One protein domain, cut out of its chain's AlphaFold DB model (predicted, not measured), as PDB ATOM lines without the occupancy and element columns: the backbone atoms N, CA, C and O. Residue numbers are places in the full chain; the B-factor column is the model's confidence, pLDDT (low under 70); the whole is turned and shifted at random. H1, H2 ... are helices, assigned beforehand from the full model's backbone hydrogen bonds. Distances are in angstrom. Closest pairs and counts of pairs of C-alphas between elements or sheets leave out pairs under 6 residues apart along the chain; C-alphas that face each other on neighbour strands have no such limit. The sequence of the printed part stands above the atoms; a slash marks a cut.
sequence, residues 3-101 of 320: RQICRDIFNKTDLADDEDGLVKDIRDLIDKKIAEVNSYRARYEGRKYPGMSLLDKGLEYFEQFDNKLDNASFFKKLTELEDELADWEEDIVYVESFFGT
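AT A GLANCE: This is residues 3 to 101 of the 320 residues of the protein "BREX system P-loop protein BrxC" of Globicatella sulfidifaciens (UniProt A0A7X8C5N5). Long helix H2 runs the length of an elongated helical body, and H3 folds back beside its residues 30 to 41 as a hairpin. H5 crosses H3 slantwise, H1 packs on H5, and H4 packs on H2 at residues 19 to 23. The printed part has 99 residues, with five named helices, H1 to H5, and no named strand: all helix, compact, radius of gyration of the C-alphas 14.2 A, spans 44 by 25 by 20 A.

IN THESE COORDINATES: H1 is residues 3 to 10, from C-alpha 3 at (147.952, 127.502, 186.035). H2 is 19 to 42, 34.7 A; H3 52 to 62, 15.6 A; H4 71 to 80, 14.1 A. H5, 82 to 100, 26.5 A, has a kink of 28 degrees near residue 91 and ends at (157.302, 112.226, 163.341).

HOW THE PARTS SIT: H1 touches H5 residues 82 to 89, Ile 9 to Ala 86 being the closest C-alphas, 5.7 A. H2 and H3, a helical hairpin, touch at a shallow tilt of 18 degrees, opposite ways; the closest C-alphas are Val 37 and Leu 55, 6.0 A. H4 touches H2 at a steep tilt of 51 degrees, closest C-alphas Asn 71 and Val 23, 6.6 A. H5 touches H3 with residues 84 to 92 at 41 degrees, steep, closest C-alphas Trp 88 and Gly 58, 6.7 A. Every O i to N i+4 pair is within hydrogen-bond range in H1 to H4, and 12 of 15 in H5.

THE WHOLE: C-alphas 18 and 47, the farthest apart, are 45.1 A apart. The printed part has no cut, no link is long, and no printed residue is under 70 in pLDDT.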
ATOM      1  N   ARG A   3     146.637 128.164 185.990       88.00
ATOM      2  CA  ARG A   3     147.952 127.502 186.035       88.00
ATOM      3  C   ARG A   3     147.878 125.980 185.955       88.00
ATOM      4  O   ARG A   3     148.788 125.361 185.416       88.00
ATOM      5  N   GLN A   4     146.820 125.389 186.508       88.69
ATOM      6  CA  GLN A   4     146.572 123.952 186.400       88.69
ATOM      7  C   GLN A   4     146.286 123.585 184.944       88.69
ATOM      8  O   GLN A   4     146.947 122.708 184.409       88.69
ATOM      9  N   ILE A   5     145.405 124.350 184.299       89.75
ATOM     10  CA  ILE A   5     145.063 124.216 182.880       89.75
ATOM     11  C   ILE A   5     146.328 124.301 182.015       89.75
ATOM     12  O   ILE A   5     146.562 123.467 181.148       89.75
ATOM     13  N   CYS A   6     147.215 125.262 182.298       89.88
ATOM     14  CA  CYS A   6     148.466 125.394 181.554       89.88
ATOM     15  C   CYS A   6     149.459 124.254 181.772       89.88
ATOM     16  O   CYS A   6     150.216 123.910 180.861       89.88
ATOM     17  N   ARG A   7     149.480 123.676 182.974       89.44
ATOM     18  CA  ARG A   7     150.279 122.486 183.245       89.44
ATOM     19  C   ARG A   7     149.745 121.290 182.468       89.44
ATOM     20  O   ARG A   7     150.549 120.529 181.951       89.44
ATOM     21  N   ASP A   8     148.431 121.150 182.388       87.25
ATOM     22  CA  ASP A   8     147.810 119.957 181.827       87.25
ATOM     23  C   ASP A   8     147.809 120.005 180.285       87.25
ATOM     24  O   ASP A   8     148.179 119.022 179.663       87.25
ATOM     25  N   ILE A   9     147.540 121.166 179.666       89.31
ATOM     26  CA  ILE A   9     147.460 121.318 178.193       89.31
ATOM     27  C   ILE A   9     148.796 121.719 177.548       89.31
ATOM     28  O   ILE A   9     149.101 121.357 176.415       89.31
ATOM     29  N   PHE A  10     149.611 122.535 178.223       89.44
ATOM     30  CA  PHE A  10     150.857 123.054 177.636       89.44
ATOM     31  C   PHE A  10     152.114 122.507 178.313       89.44
ATOM     32  O   PHE A  10     153.222 122.898 177.938       89.44
ATOM     33  N   ASN A  11     151.968 121.647 179.329       89.31
ATOM     34  CA  ASN A  11     153.073 121.134 180.142       89.31
ATOM     35  C   ASN A  11     153.998 122.253 180.673       89.31
ATOM     36  O   ASN A  11     155.225 122.122 180.708       89.31
ATOM     37  N   LYS A  12     153.414 123.403 181.055       90.44
ATOM     38  CA  LYS A  12     154.152 124.600 181.487       90.44
ATOM     39  C   LYS A  12     153.785 124.999 182.915       90.44
ATOM     40  O   LYS A  12     152.631 125.276 183.222       90.44
ATOM     41  N   THR A  13     154.791 125.067 183.787       87.06
ATOM     42  CA  THR A  13     154.630 125.410 185.216       87.06
ATOM     43  C   THR A  13     155.254 126.747 185.612       87.06
ATOM     44  O   THR A  13     154.921 127.299 186.654       87.06
ATOM     45  N   ASP A  14     156.179 127.245 184.797       89.62
ATOM     46  CA  ASP A  14     156.894 128.505 185.000       89.62
ATOM     47  C   ASP A  14     156.129 129.628 184.288       89.62
ATOM     48  O   ASP A  14     156.272 129.794 183.076       89.62
ATOM     49  N   LEU A  15     155.237 130.285 185.033       91.75
ATOM     50  CA  LEU A  15     154.301 131.314 184.564       91.75
ATOM     51  C   LEU A  15     154.304 132.491 185.545       91.75
ATOM     52  O   LEU A  15     154.402 132.268 186.757       91.75
ATOM     53  N   ALA A  16     154.136 133.711 185.036       92.38
ATOM     54  CA  ALA A  16     154.134 134.936 185.833       92.38
ATOM     55  C   ALA A  16     153.081 134.941 186.960       92.38
ATOM     56  O   ALA A  16     152.016 134.324 186.858       92.38
ATOM     57  N   ASP A  17     153.403 135.639 188.054       88.31
ATOM     58  CA  ASP A  17     152.590 135.733 189.278       88.31
ATOM     59  C   ASP A  17     151.491 136.783 189.237       88.31
ATOM     60  O   ASP A  17     150.469 136.625 189.908       88.31
ATOM     61  N   ASP A  18     151.668 137.815 188.422       92.81
ATOM     62  CA  ASP A  18     150.640 138.804 188.157       92.81
ATOM     63  C   ASP A  18     149.698 138.364 187.027       92.81
ATOM     64  O   ASP A  18     150.039 137.564 186.154       92.81
ATOM     65  N   GLU A  19     148.478 138.893 187.067       89.50
ATOM     66  CA  GLU A  19     147.396 138.524 186.155       89.50
ATOM     67  C   GLU A  19     147.726 138.856 184.690       89.50
ATOM     68  O   GLU A  19     147.535 138.016 183.810       89.50
ATOM     69  N   ASP A  20     148.274 140.050 184.442       91.25
ATOM     70  CA  ASP A  20     148.649 140.518 183.104       91.25
ATOM     71  C   ASP A  20     149.776 139.665 182.508       91.25
ATOM     72  O   ASP A  20     149.714 139.249 181.346       91.25
ATOM     73  N   GLY A  21     150.798 139.367 183.314       93.38
ATOM     74  CA  GLY A  21     151.886 138.469 182.959       93.38
ATOM     75  C   GLY A  21     151.388 137.063 182.636       93.38
ATOM     76  O   GLY A  21     151.782 136.501 181.617       93.38
ATOM     77  N   LEU A  22     150.476 136.511 183.445       93.12
ATOM     78  CA  LEU A  22     149.918 135.179 183.215       93.12
ATOM     79  C   LEU A  22     149.126 135.118 181.900       93.12
ATOM     80  O   LEU A  22     149.310 134.180 181.128       93.12
ATOM     81  N   VAL A  23     148.284 136.115 181.600       93.81
ATOM     82  CA  VAL A  23     147.565 136.182 180.311       93.81
ATOM     83  C   VAL A  23     148.546 136.256 179.143       93.81
ATOM     84  O   VAL A  23     148.362 135.565 178.139       93.81
ATOM     85  N   LYS A  24     149.603 137.065 179.269       93.62
ATOM     86  CA  LYS A  24     150.643 137.179 178.244       93.62
ATOM     87  C   LYS A  24     151.348 135.841 178.001       93.62
ATOM     88  O   LYS A  24     151.459 135.430 176.851       93.62
ATOM     89  N   ASP A  25     151.765 135.150 179.059       94.44
ATOM     90  CA  ASP A  25     152.438 133.853 178.944       94.44
ATOM     91  C   ASP A  25     151.538 132.805 178.269       94.44
ATOM     92  O   ASP A  25     152.001 132.032 177.431       94.44
ATOM     93  N   ILE A  26     150.239 132.788 178.594       94.38
ATOM     94  CA  ILE A  26     149.278 131.859 177.982       94.38
ATOM     95  C   ILE A  26     149.065 132.188 176.503       94.38
ATOM     96  O   ILE A  26     149.037 131.272 175.683       94.38
ATOM     97  N   ARG A  27     148.972 133.472 176.137       94.00
ATOM     98  CA  ARG A  27     148.912 133.888 174.726       94.00
ATOM     99  C   ARG A  27     150.142 133.418 173.953       94.00
ATOM    100  O   ARG A  27     149.988 132.811 172.900       94.00
ATOM    101  N   ASP A  28     151.339 133.578 174.516       94.31
ATOM    102  CA  ASP A  28     152.576 133.095 173.888       94.31
ATOM    103  C   ASP A  28     152.585 131.559 173.704       94.31
ATOM    104  O   ASP A  28     153.174 131.047 172.747       94.31
ATOM    105  N   LEU A  29     151.965 130.796 174.615       94.94
ATOM    106  CA  LEU A  29     151.801 129.339 174.480       94.94
ATOM    107  C   LEU A  29     150.798 128.973 173.380       94.94
ATOM    108  O   LEU A  29     151.081 128.088 172.569       94.94
ATOM    109  N   ILE A  30     149.663 129.674 173.326       95.12
ATOM    110  CA  ILE A  30     148.641 129.507 172.288       95.12
ATOM    111  C   ILE A  30     149.235 129.811 170.910       95.12
ATOM    112  O   ILE A  30     149.118 128.987 170.007       95.12
ATOM    113  N   ASP A  31     149.952 130.925 170.758       95.00
ATOM    114  CA  ASP A  31     150.590 131.312 169.496       95.00
ATOM    115  C   ASP A  31     151.586 130.249 169.010       95.00
ATOM    116  O   ASP A  31     151.628 129.909 167.823       95.00
ATOM    117  N   LYS A  32     152.363 129.658 169.930       94.75
ATOM    118  CA  LYS A  32     153.260 128.534 169.610       94.75
ATOM    119  C   LYS A  32     152.488 127.305 169.141       94.75
ATOM    120  O   LYS A  32     152.897 126.696 168.153       94.75
ATOM    121  N   LYS A  33     151.382 126.953 169.804       94.06
ATOM    122  CA  LYS A  33     150.543 125.818 169.393       94.06
ATOM    123  C   LYS A  33     149.856 126.061 168.051       94.06
ATOM    124  O   LYS A  33     149.897 125.179 167.198       94.06
ATOM    125  N   ILE A  34     149.339 127.261 167.789       95.88
ATOM    126  CA  ILE A  34     148.806 127.646 166.472       95.88
ATOM    127  C   ILE A  34     149.879 127.488 165.386       95.88
ATOM    128  O   ILE A  34     149.608 126.940 164.313       95.88
ATOM    129  N   ALA A  35     151.106 127.952 165.640       96.25
ATOM    130  CA  ALA A  35     152.208 127.819 164.690       96.25
ATOM    131  C   ALA A  35     152.573 126.346 164.432       96.25
ATOM    132  O   ALA A  35     152.764 125.951 163.279       96.25
ATOM    133  N   GLU A  36     152.619 125.523 165.482       94.88
ATOM    134  CA  GLU A  36     152.850 124.081 165.389       94.88
ATOM    135  C   GLU A  36     151.766 123.381 164.552       94.88
ATOM    136  O   GLU A  36     152.089 122.693 163.578       94.88
ATOM    137  N   VAL A  37     150.488 123.617 164.854       96.12
ATOM    138  CA  VAL A  37     149.343 123.035 164.133       96.12
ATOM    139  C   VAL A  37     149.356 123.432 162.656       96.12
ATOM    140  O   VAL A  37     149.215 122.579 161.774       96.12
ATOM    141  N   ASN A  38     149.616 124.707 162.357       96.19
ATOM    142  CA  ASN A  38     149.764 125.172 160.978       96.19
ATOM    143  C   ASN A  38     150.952 124.514 160.259       96.19
ATOM    144  O   ASN A  38     150.864 124.226 159.063       96.19
ATOM    145  N   SER A  39     152.042 124.224 160.977       96.00
ATOM    146  CA  SER A  39     153.188 123.506 160.414       96.00
ATOM    147  C   SER A  39     152.832 122.074 160.003       96.00
ATOM    148  O   SER A  39     153.319 121.609 158.972       96.00
ATOM    149  N   TYR A  40     151.958 121.384 160.747       95.81
ATOM    150  CA  TYR A  40     151.440 120.073 160.350       95.81
ATOM    151  C   TYR A  40     150.493 120.190 159.164       95.81
ATOM    152  O   TYR A  40     150.651 119.458 158.191       95.81
ATOM    153  N   ARG A  41     149.568 121.155 159.193       94.44
ATOM    154  CA  ARG A  41     148.598 121.410 158.116       94.44
ATOM    155  C   ARG A  41     149.282 121.635 156.764       94.44
ATOM    156  O   ARG A  41     148.858 121.081 155.753       94.44
ATOM    157  N   ALA A  42     150.394 122.372 156.751       94.19
ATOM    158  CA  ALA A  42     151.193 122.599 155.546       94.19
ATOM    159  C   ALA A  42     151.748 121.300 154.924       94.19
ATOM    160  O   ALA A  42     151.855 121.210 153.701       94.19
ATOM    161  N   ARG A  43     152.043 120.270 155.733       94.38
ATOM    162  CA  ARG A  43     152.599 118.979 155.273       94.38
ATOM    163  C   ARG A  43     151.586 118.081 154.567       94.38
ATOM    164  O   ARG A  43     151.970 117.047 154.024       94.38
ATOM    165  N   TYR A  44     150.303 118.436 154.580       93.38
ATOM    166  CA  TYR A  44     149.288 117.654 153.880       93.38
ATOM    167  C   TYR A  44     149.423 117.804 152.365       93.38
ATOM    168  O   TYR A  44     149.119 116.854 151.658       93.38
ATOM    169  N   GLU A  45     149.899 118.947 151.851       88.25
ATOM    170  CA  GLU A  45     150.198 119.146 150.417       88.25
ATOM    171  C   GLU A  45     149.061 118.695 149.462       88.25
ATOM    172  O   GLU A  45     149.305 118.173 148.376       88.25
ATOM    173  N   GLY A  46     147.794 118.840 149.876       83.94
ATOM    174  CA  GLY A  46     146.622 118.391 149.105       83.94
ATOM    175  C   GLY A  46     146.332 116.882 149.158       83.94
ATOM    176  O   GLY A  46     145.415 116.406 148.485       83.94
ATOM    177  N   ARG A  47     147.077 116.117 149.958       87.94
ATOM    178  CA  ARG A  47     146.867 114.685 150.203       87.94
ATOM    179  C   ARG A  47     145.836 114.460 151.307       87.94
ATOM    180  O   ARG A  47     145.682 115.260 152.227       87.94
ATOM    181  N   LYS A  48     145.142 113.327 151.221       87.50
ATOM    182  CA  LYS A  48     144.125 112.903 152.192       87.50
ATOM    183  C   LYS A  48     144.762 112.066 153.304       87.50
ATOM    184  O   LYS A  48     144.668 110.843 153.280       87.50
ATOM    185  N   TYR A  49     145.439 112.723 154.240       95.75
ATOM    186  CA  TYR A  49     145.951 112.082 155.457       95.75
ATOM    187  C   TYR A  49     144.940 112.170 156.616       95.75
ATOM    188  O   TYR A  49     144.083 113.061 156.607       95.75
ATOM    189  N   PRO A  50     145.012 111.261 157.606       95.75
ATOM    190  CA  PRO A  50     144.163 111.313 158.795       95.75
ATOM    191  C   PRO A  50     144.547 112.476 159.718       95.75
ATOM    192  O   PRO A  50     145.721 112.826 159.828       95.75
ATOM    193  N   GLY A  51     143.564 113.030 160.432       94.62
ATOM    194  CA  GLY A  51     143.789 114.042 161.471       94.62
ATOM    195  C   GLY A  51     143.617 115.502 161.041       94.62
ATOM    196  O   GLY A  51     143.734 116.383 161.885       94.62
ATOM    197  N   MET A  52     143.272 115.796 159.781       94.81
ATOM    198  CA  MET A  52     143.029 117.181 159.334       94.81
ATOM    199  C   MET A  52     141.928 117.874 160.154       94.81
ATOM    200  O   MET A  52     142.101 119.004 160.597       94.81
ATOM    201  N   SER A  53     140.822 117.174 160.422       93.62
ATOM    202  CA  SER A  53     139.724 117.697 161.244       93.62
ATOM    203  C   SER A  53     140.134 117.966 162.693       93.62
ATOM    204  O   SER A  53     139.585 118.867 163.317       93.62
ATOM    205  N   LEU A  54     141.095 117.206 163.230       95.81
ATOM    206  CA  LEU A  54     141.650 117.438 164.562       95.81
ATOM    207  C   LEU A  54     142.498 118.718 164.579       95.81
ATOM    208  O   LEU A  54     142.375 119.520 165.501       95.81
ATOM    209  N   LEU A  55     143.307 118.947 163.539       96.06
ATOM    210  CA  LEU A  55     144.071 120.189 163.385       96.06
ATOM    211  C   LEU A  55     143.149 121.407 163.269       96.06
ATOM    212  O   LEU A  55     143.362 122.398 163.963       96.06
ATOM    213  N   ASP A  56     142.111 121.321 162.432       95.75
ATOM    214  CA  ASP A  56     141.163 122.420 162.231       95.75
ATOM    215  C   ASP A  56     140.396 122.750 163.532       95.75
ATOM    216  O   ASP A  56     140.250 123.924 163.865       95.75
ATOM    217  N   LYS A  57     139.993 121.739 164.322       96.31
ATOM    218  CA  LYS A  57     139.382 121.948 165.650       96.31
ATOM    219  C   LYS A  57     140.320 122.629 166.645       96.31
ATOM    220  O   LYS A  57     139.896 123.523 167.366       96.31
ATOM    221  N   GLY A  58     141.592 122.232 166.674       95.75
ATOM    222  CA  GLY A  58     142.586 122.874 167.538       95.75
ATOM    223  C   GLY A  58     142.715 124.364 167.237       95.75
ATOM    224  O   GLY A  58     142.671 125.189 168.146       95.75
ATOM    225  N   LEU A  59     142.798 124.719 165.949       96.56
ATOM    226  CA  LEU A  59     142.805 126.122 165.523       96.56
ATOM    227  C   LEU A  59     141.517 126.844 165.938       96.56
ATOM    228  O   LEU A  59     141.604 127.937 166.484       96.56
ATOM    229  N   GLU A  60     140.349 126.222 165.766       96.88
ATOM    230  CA  GLU A  60     139.064 126.790 166.199       96.88
ATOM    231  C   GLU A  60     139.019 127.073 167.712       96.88
ATOM    232  O   GLU A  60     138.478 128.096 168.136       96.88
ATOM    233  N   TYR A  61     139.598 126.208 168.550       96.19
ATOM    234  CA  TYR A  61     139.693 126.458 169.992       96.19
ATOM    235  C   TYR A  61     140.652 127.606 170.309       96.19
ATOM    236  O   TYR A  61     140.304 128.514 171.064       96.19
ATOM    237  N   PHE A  62     141.840 127.607 169.703       94.88
ATOM    238  CA  PHE A  62     142.864 128.613 169.973       94.88
ATOM    239  C   PHE A  62     142.512 130.010 169.438       94.88
ATOM    240  O   PHE A  62     142.807 131.007 170.095       94.88
ATOM    241  N   GLU A  63     141.820 130.111 168.301       92.62
ATOM    242  CA  GLU A  63     141.389 131.387 167.710       92.62
ATOM    243  C   GLU A  63     140.347 132.134 168.562       92.62
ATOM    244  O   GLU A  63     140.146 133.336 168.384       92.62
ATOM    245  N   GLN A  64     139.714 131.464 169.533       93.12
ATOM    246  CA  GLN A  64     138.780 132.102 170.467       93.12
ATOM    247  C   GLN A  64     139.476 133.003 171.498       93.12
ATOM    248  O   GLN A  64     138.804 133.812 172.140       93.12
ATOM    249  N   PHE A  65     140.800 132.906 171.646       93.44
ATOM    250  CA  PHE A  65     141.597 133.718 172.568       93.44
ATOM    251  C   PHE A  65     142.119 135.000 171.904       93.44
ATOM    252  O   PHE A  65     143.322 135.260 171.862       93.44
ATOM    253  N   ASP A  66     141.206 135.819 171.377       84.31
ATOM    254  CA  ASP A  66     141.579 137.035 170.656       84.31
ATOM    255  C   ASP A  66     142.141 138.156 171.566       84.31
ATOM    256  O   ASP A  66     142.015 138.166 172.798       84.31
ATOM    257  N   ASN A  67     142.778 139.149 170.939       82.00
ATOM    258  CA  ASN A  67     143.387 140.289 171.637       82.00
ATOM    259  C   ASN A  67     142.372 141.282 172.238       82.00
ATOM    260  O   ASN A  67     142.787 142.255 172.866       82.00
ATOM    261  N   LYS A  68     141.065 141.090 172.026       87.94
ATOM    262  CA  LYS A  68     140.006 141.980 172.529       87.94
ATOM    263  C   LYS A  68     139.441 141.510 173.866       87.94
ATOM    264  O   LYS A  68     138.761 142.297 174.522       87.94
ATOM    265  N   LEU A  69     139.709 140.267 174.267       90.94
ATOM    266  CA  LEU A  69     139.351 139.765 175.590       90.94
ATOM    267  C   LEU A  69     140.136 140.504 176.681       90.94
ATOM    268  O   LEU A  69     141.366 140.591 176.623       90.94
ATOM    269  N   ASP A  70     139.410 140.998 177.687       93.75
ATOM    270  CA  ASP A  70     139.998 141.387 178.968       93.75
ATOM    271  C   ASP A  70     140.409 140.143 179.778       93.75
ATOM    272  O   ASP A  70     140.009 139.019 179.463       93.75
ATOM    273  N   ASN A  71     141.224 140.326 180.819       93.38
ATOM    274  CA  ASN A  71     141.789 139.205 181.579       93.38
ATOM    275  C   ASN A  71     140.699 138.309 182.197       93.38
ATOM    276  O   ASN A  71     140.785 137.083 182.130       93.38
ATOM    277  N   ALA A  72     139.626 138.905 182.731       93.06
ATOM    278  CA  ALA A  72     138.515 138.160 183.319       93.06
ATOM    279  C   ALA A  72     137.796 137.280 182.282       93.06
ATOM    280  O   ALA A  72     137.543 136.098 182.531       93.06
ATOM    281  N   SER A  73     137.499 137.833 181.103       94.56
ATOM    282  CA  SER A  73     136.881 137.099 179.996       94.56
ATOM    283  C   SER A  73     137.824 136.039 179.435       94.56
ATOM    284  O   SER A  73     137.371 134.945 179.107       94.56
ATOM    285  N   PHE A  74     139.128 136.323 179.389       95.19
ATOM    286  CA  PHE A  74     140.158 135.380 178.965       95.19
ATOM    287  C   PHE A  74     140.196 134.143 179.870       95.19
ATOM    288  O   PHE A  74     140.075 133.024 179.379       95.19
ATOM    289  N   PHE A  75     140.288 134.313 181.194       94.62
ATOM    290  CA  PHE A  75     140.307 133.172 182.120       94.62
ATOM    291  C   PHE A  75     138.983 132.418 182.170       94.62
ATOM    292  O   PHE A  75     138.982 131.191 182.303       94.62
ATOM    293  N   LYS A  76     137.854 133.128 182.042       94.50
ATOM    294  CA  LYS A  76     136.547 132.481 181.907       94.50
ATOM    295  C   LYS A  76     136.531 131.591 180.669       94.50
ATOM    296  O   LYS A  76     136.180 130.423 180.782       94.50
ATOM    297  N   LYS A  77     136.984 132.113 179.526       94.81
ATOM    298  CA  LYS A  77     137.044 131.371 178.267       94.81
ATOM    299  C   LYS A  77     137.993 130.175 178.337       94.81
ATOM    300  O   LYS A  77     137.655 129.105 177.850       94.81
ATOM    301  N   LEU A  78     139.139 130.348 178.994       94.56
ATOM    302  CA  LEU A  78     140.108 129.280 179.242       94.56
ATOM    303  C   LEU A  78     139.514 128.140 180.071       94.56
ATOM    304  O   LEU A  78     139.784 126.984 179.786       94.56
ATOM    305  N   THR A  79     138.699 128.470 181.072       94.31
ATOM    306  CA  THR A  79     138.000 127.470 181.894       94.31
ATOM    307  C   THR A  79     136.850 126.817 181.123       94.31
ATOM    308  O   THR A  79     136.599 125.634 181.283       94.31
ATOM    309  N   GLU A  80     136.143 127.573 180.275       95.38
ATOM    310  CA  GLU A  80     135.061 127.049 179.426       95.38
ATOM    311  C   GLU A  80     135.535 126.059 178.359       95.38
ATOM    312  O   GLU A  80     134.728 125.246 177.939       95.38
ATOM    313  N   LEU A  81     136.787 126.168 177.905       95.69
ATOM    314  CA  LEU A  81     137.389 125.301 176.884       95.69
ATOM    315  C   LEU A  81     138.376 124.278 177.476       95.69
ATOM    316  O   LEU A  81     139.115 123.649 176.725       95.69
ATOM    317  N   GLU A  82     138.464 124.172 178.805       94.06
ATOM    318  CA  GLU A  82     139.456 123.330 179.490       94.06
ATOM    319  C   GLU A  82     139.360 121.869 179.037       94.06
ATOM    320  O   GLU A  82     140.368 121.300 178.619       94.06
ATOM    321  N   ASP A  83     138.150 121.305 179.058       95.19
ATOM    322  CA  ASP A  83     137.898 119.910 178.695       95.19
ATOM    323  C   ASP A  83     138.175 119.668 177.200       95.19
ATOM    324  O   ASP A  83     138.891 118.734 176.845       95.19
ATOM    325  N   GLU A  84     137.695 120.541 176.305       96.31
ATOM    326  CA  GLU A  84     137.915 120.395 174.861       96.31
ATOM    327  C   GLU A  84     139.390 120.527 174.464       96.31
ATOM    328  O   GLU A  84     139.852 119.844 173.546       96.31
ATOM    329  N   LEU A  85     140.133 121.417 175.125       95.31
ATOM    330  CA  LEU A  85     141.563 121.577 174.887       95.31
ATOM    331  C   LEU A  85     142.367 120.399 175.445       95.31
ATOM    332  O   LEU A  85     143.357 120.021 174.821       95.31
ATOM    333  N   ALA A  86     141.957 119.827 176.581       94.44
ATOM    334  CA  ALA A  86     142.578 118.632 177.143       94.44
ATOM    335  C   ALA A  86     142.363 117.413 176.231       94.44
ATOM    336  O   ALA A  86     143.338 116.783 175.830       94.44
ATOM    337  N   ASP A  87     141.122 117.152 175.807       95.38
ATOM    338  CA  ASP A  87     140.803 116.076 174.856       95.38
ATOM    339  C   ASP A  87     141.596 116.234 173.544       95.38
ATOM    340  O   ASP A  87     142.131 115.273 172.987       95.38
ATOM    341  N   TRP A  88     141.704 117.470 173.044       96.19
ATOM    342  CA  TRP A  88     142.472 117.762 171.837       96.19
ATOM    343  C   TRP A  88     143.977 117.506 172.009       96.19
ATOM    344  O   TRP A  88     144.618 117.009 171.079       96.19
ATOM    345  N   GLU A  89     144.544 117.845 173.168       94.25
ATOM    346  CA  GLU A  89     145.958 117.617 173.487       94.25
ATOM    347  C   GLU A  89     146.287 116.124 173.582       94.25
ATOM    348  O   GLU A  89     147.311 115.690 173.055       94.25
ATOM    349  N   GLU A  90     145.385 115.308 174.128       94.06
ATOM    350  CA  GLU A  90     145.576 113.857 174.147       94.06
ATOM    351  C   GLU A  90     145.583 113.262 172.724       94.06
ATOM    352  O   GLU A  90     146.376 112.365 172.407       94.06
ATOM    353  N   ASP A  91     144.729 113.781 171.836       95.00
ATOM    354  CA  ASP A  91     144.574 113.275 170.473       95.00
ATOM    355  C   ASP A  91     145.645 113.796 169.493       95.00
ATOM    356  O   ASP A  91     146.007 113.088 168.542       95.00
ATOM    357  N   ILE A  92     146.180 115.014 169.677       94.88
ATOM    358  CA  ILE A  92     147.138 115.611 168.722       94.88
ATOM    359  C   ILE A  92     148.414 114.772 168.592       94.88
ATOM    360  O   ILE A  92     148.992 114.695 167.502       94.88
ATOM    361  N   VAL A  93     148.772 114.032 169.650       94.38
ATOM    362  CA  VAL A  93     149.890 113.076 169.692       94.38
ATOM    363  C   VAL A  93     149.825 112.061 168.543       94.38
ATOM    364  O   VAL A  93     150.861 111.631 168.027       94.38
ATOM    365  N   TYR A  94     148.629 111.693 168.073       96.25
ATOM    366  CA  TYR A  94     148.491 110.814 166.912       96.25
ATOM    367  C   TYR A  94     149.000 111.460 165.617       96.25
ATOM    368  O   TYR A  94     149.691 110.807 164.832       96.25
ATOM    369  N   VAL A  95     148.694 112.740 165.388       96.44
ATOM    370  CA  VAL A  95     149.161 113.479 164.205       96.44
ATOM    371  C   VAL A  95     150.659 113.748 164.298       96.44
ATOM    372  O   VAL A  95     151.379 113.575 163.310       96.44
ATOM    373  N   GLU A  96     151.147 114.099 165.487       95.31
ATOM    374  CA  GLU A  96     152.580 114.254 165.745       95.31
ATOM    375  C   GLU A  96     153.330 112.953 165.437       95.31
ATOM    376  O   GLU A  96     154.310 112.961 164.692       95.31
ATOM    377  N   SER A  97     152.831 111.810 165.923       96.00
ATOM    378  CA  SER A  97     153.405 110.491 165.641       96.00
ATOM    379  C   SER A  97     153.345 110.141 164.153       96.00
ATOM    380  O   SER A  97     154.321 109.629 163.600       96.00
ATOM    381  N   PHE A  98     152.240 110.463 163.477       97.56
ATOM    382  CA  PHE A  98     152.071 110.193 162.052       97.56
ATOM    383  C   PHE A  98     153.162 110.854 161.202       97.56
ATOM    384  O   PHE A  98     153.753 110.201 160.338       97.56
ATOM    385  N   PHE A  99     153.465 112.128 161.476       96.56
ATOM    386  CA  PHE A  99     154.499 112.886 160.763       96.56
ATOM    387  C   PHE A  99     155.909 112.747 161.352       96.56
ATOM    388  O   PHE A  99     156.880 113.032 160.652       96.56
ATOM    389  N   GLY A 100     156.032 112.369 162.624       96.06
ATOM    390  CA  GLY A 100     157.302 112.226 163.341       96.06
ATOM    391  C   GLY A 100     157.924 110.831 163.247       96.06
ATOM    392  O   GLY A 100     159.077 110.648 163.631       96.06
ATOM    393  N   THR A 101     157.183 109.847 162.736       96.38
ATOM    394  CA  THR A 101     157.637 108.459 162.553       96.38
ATOM    395  C   THR A 101     157.525 108.025 161.086       96.38
ATOM    396  O   THR A 101     157.267 108.830 160.195       96.38
TER     397      THR A 101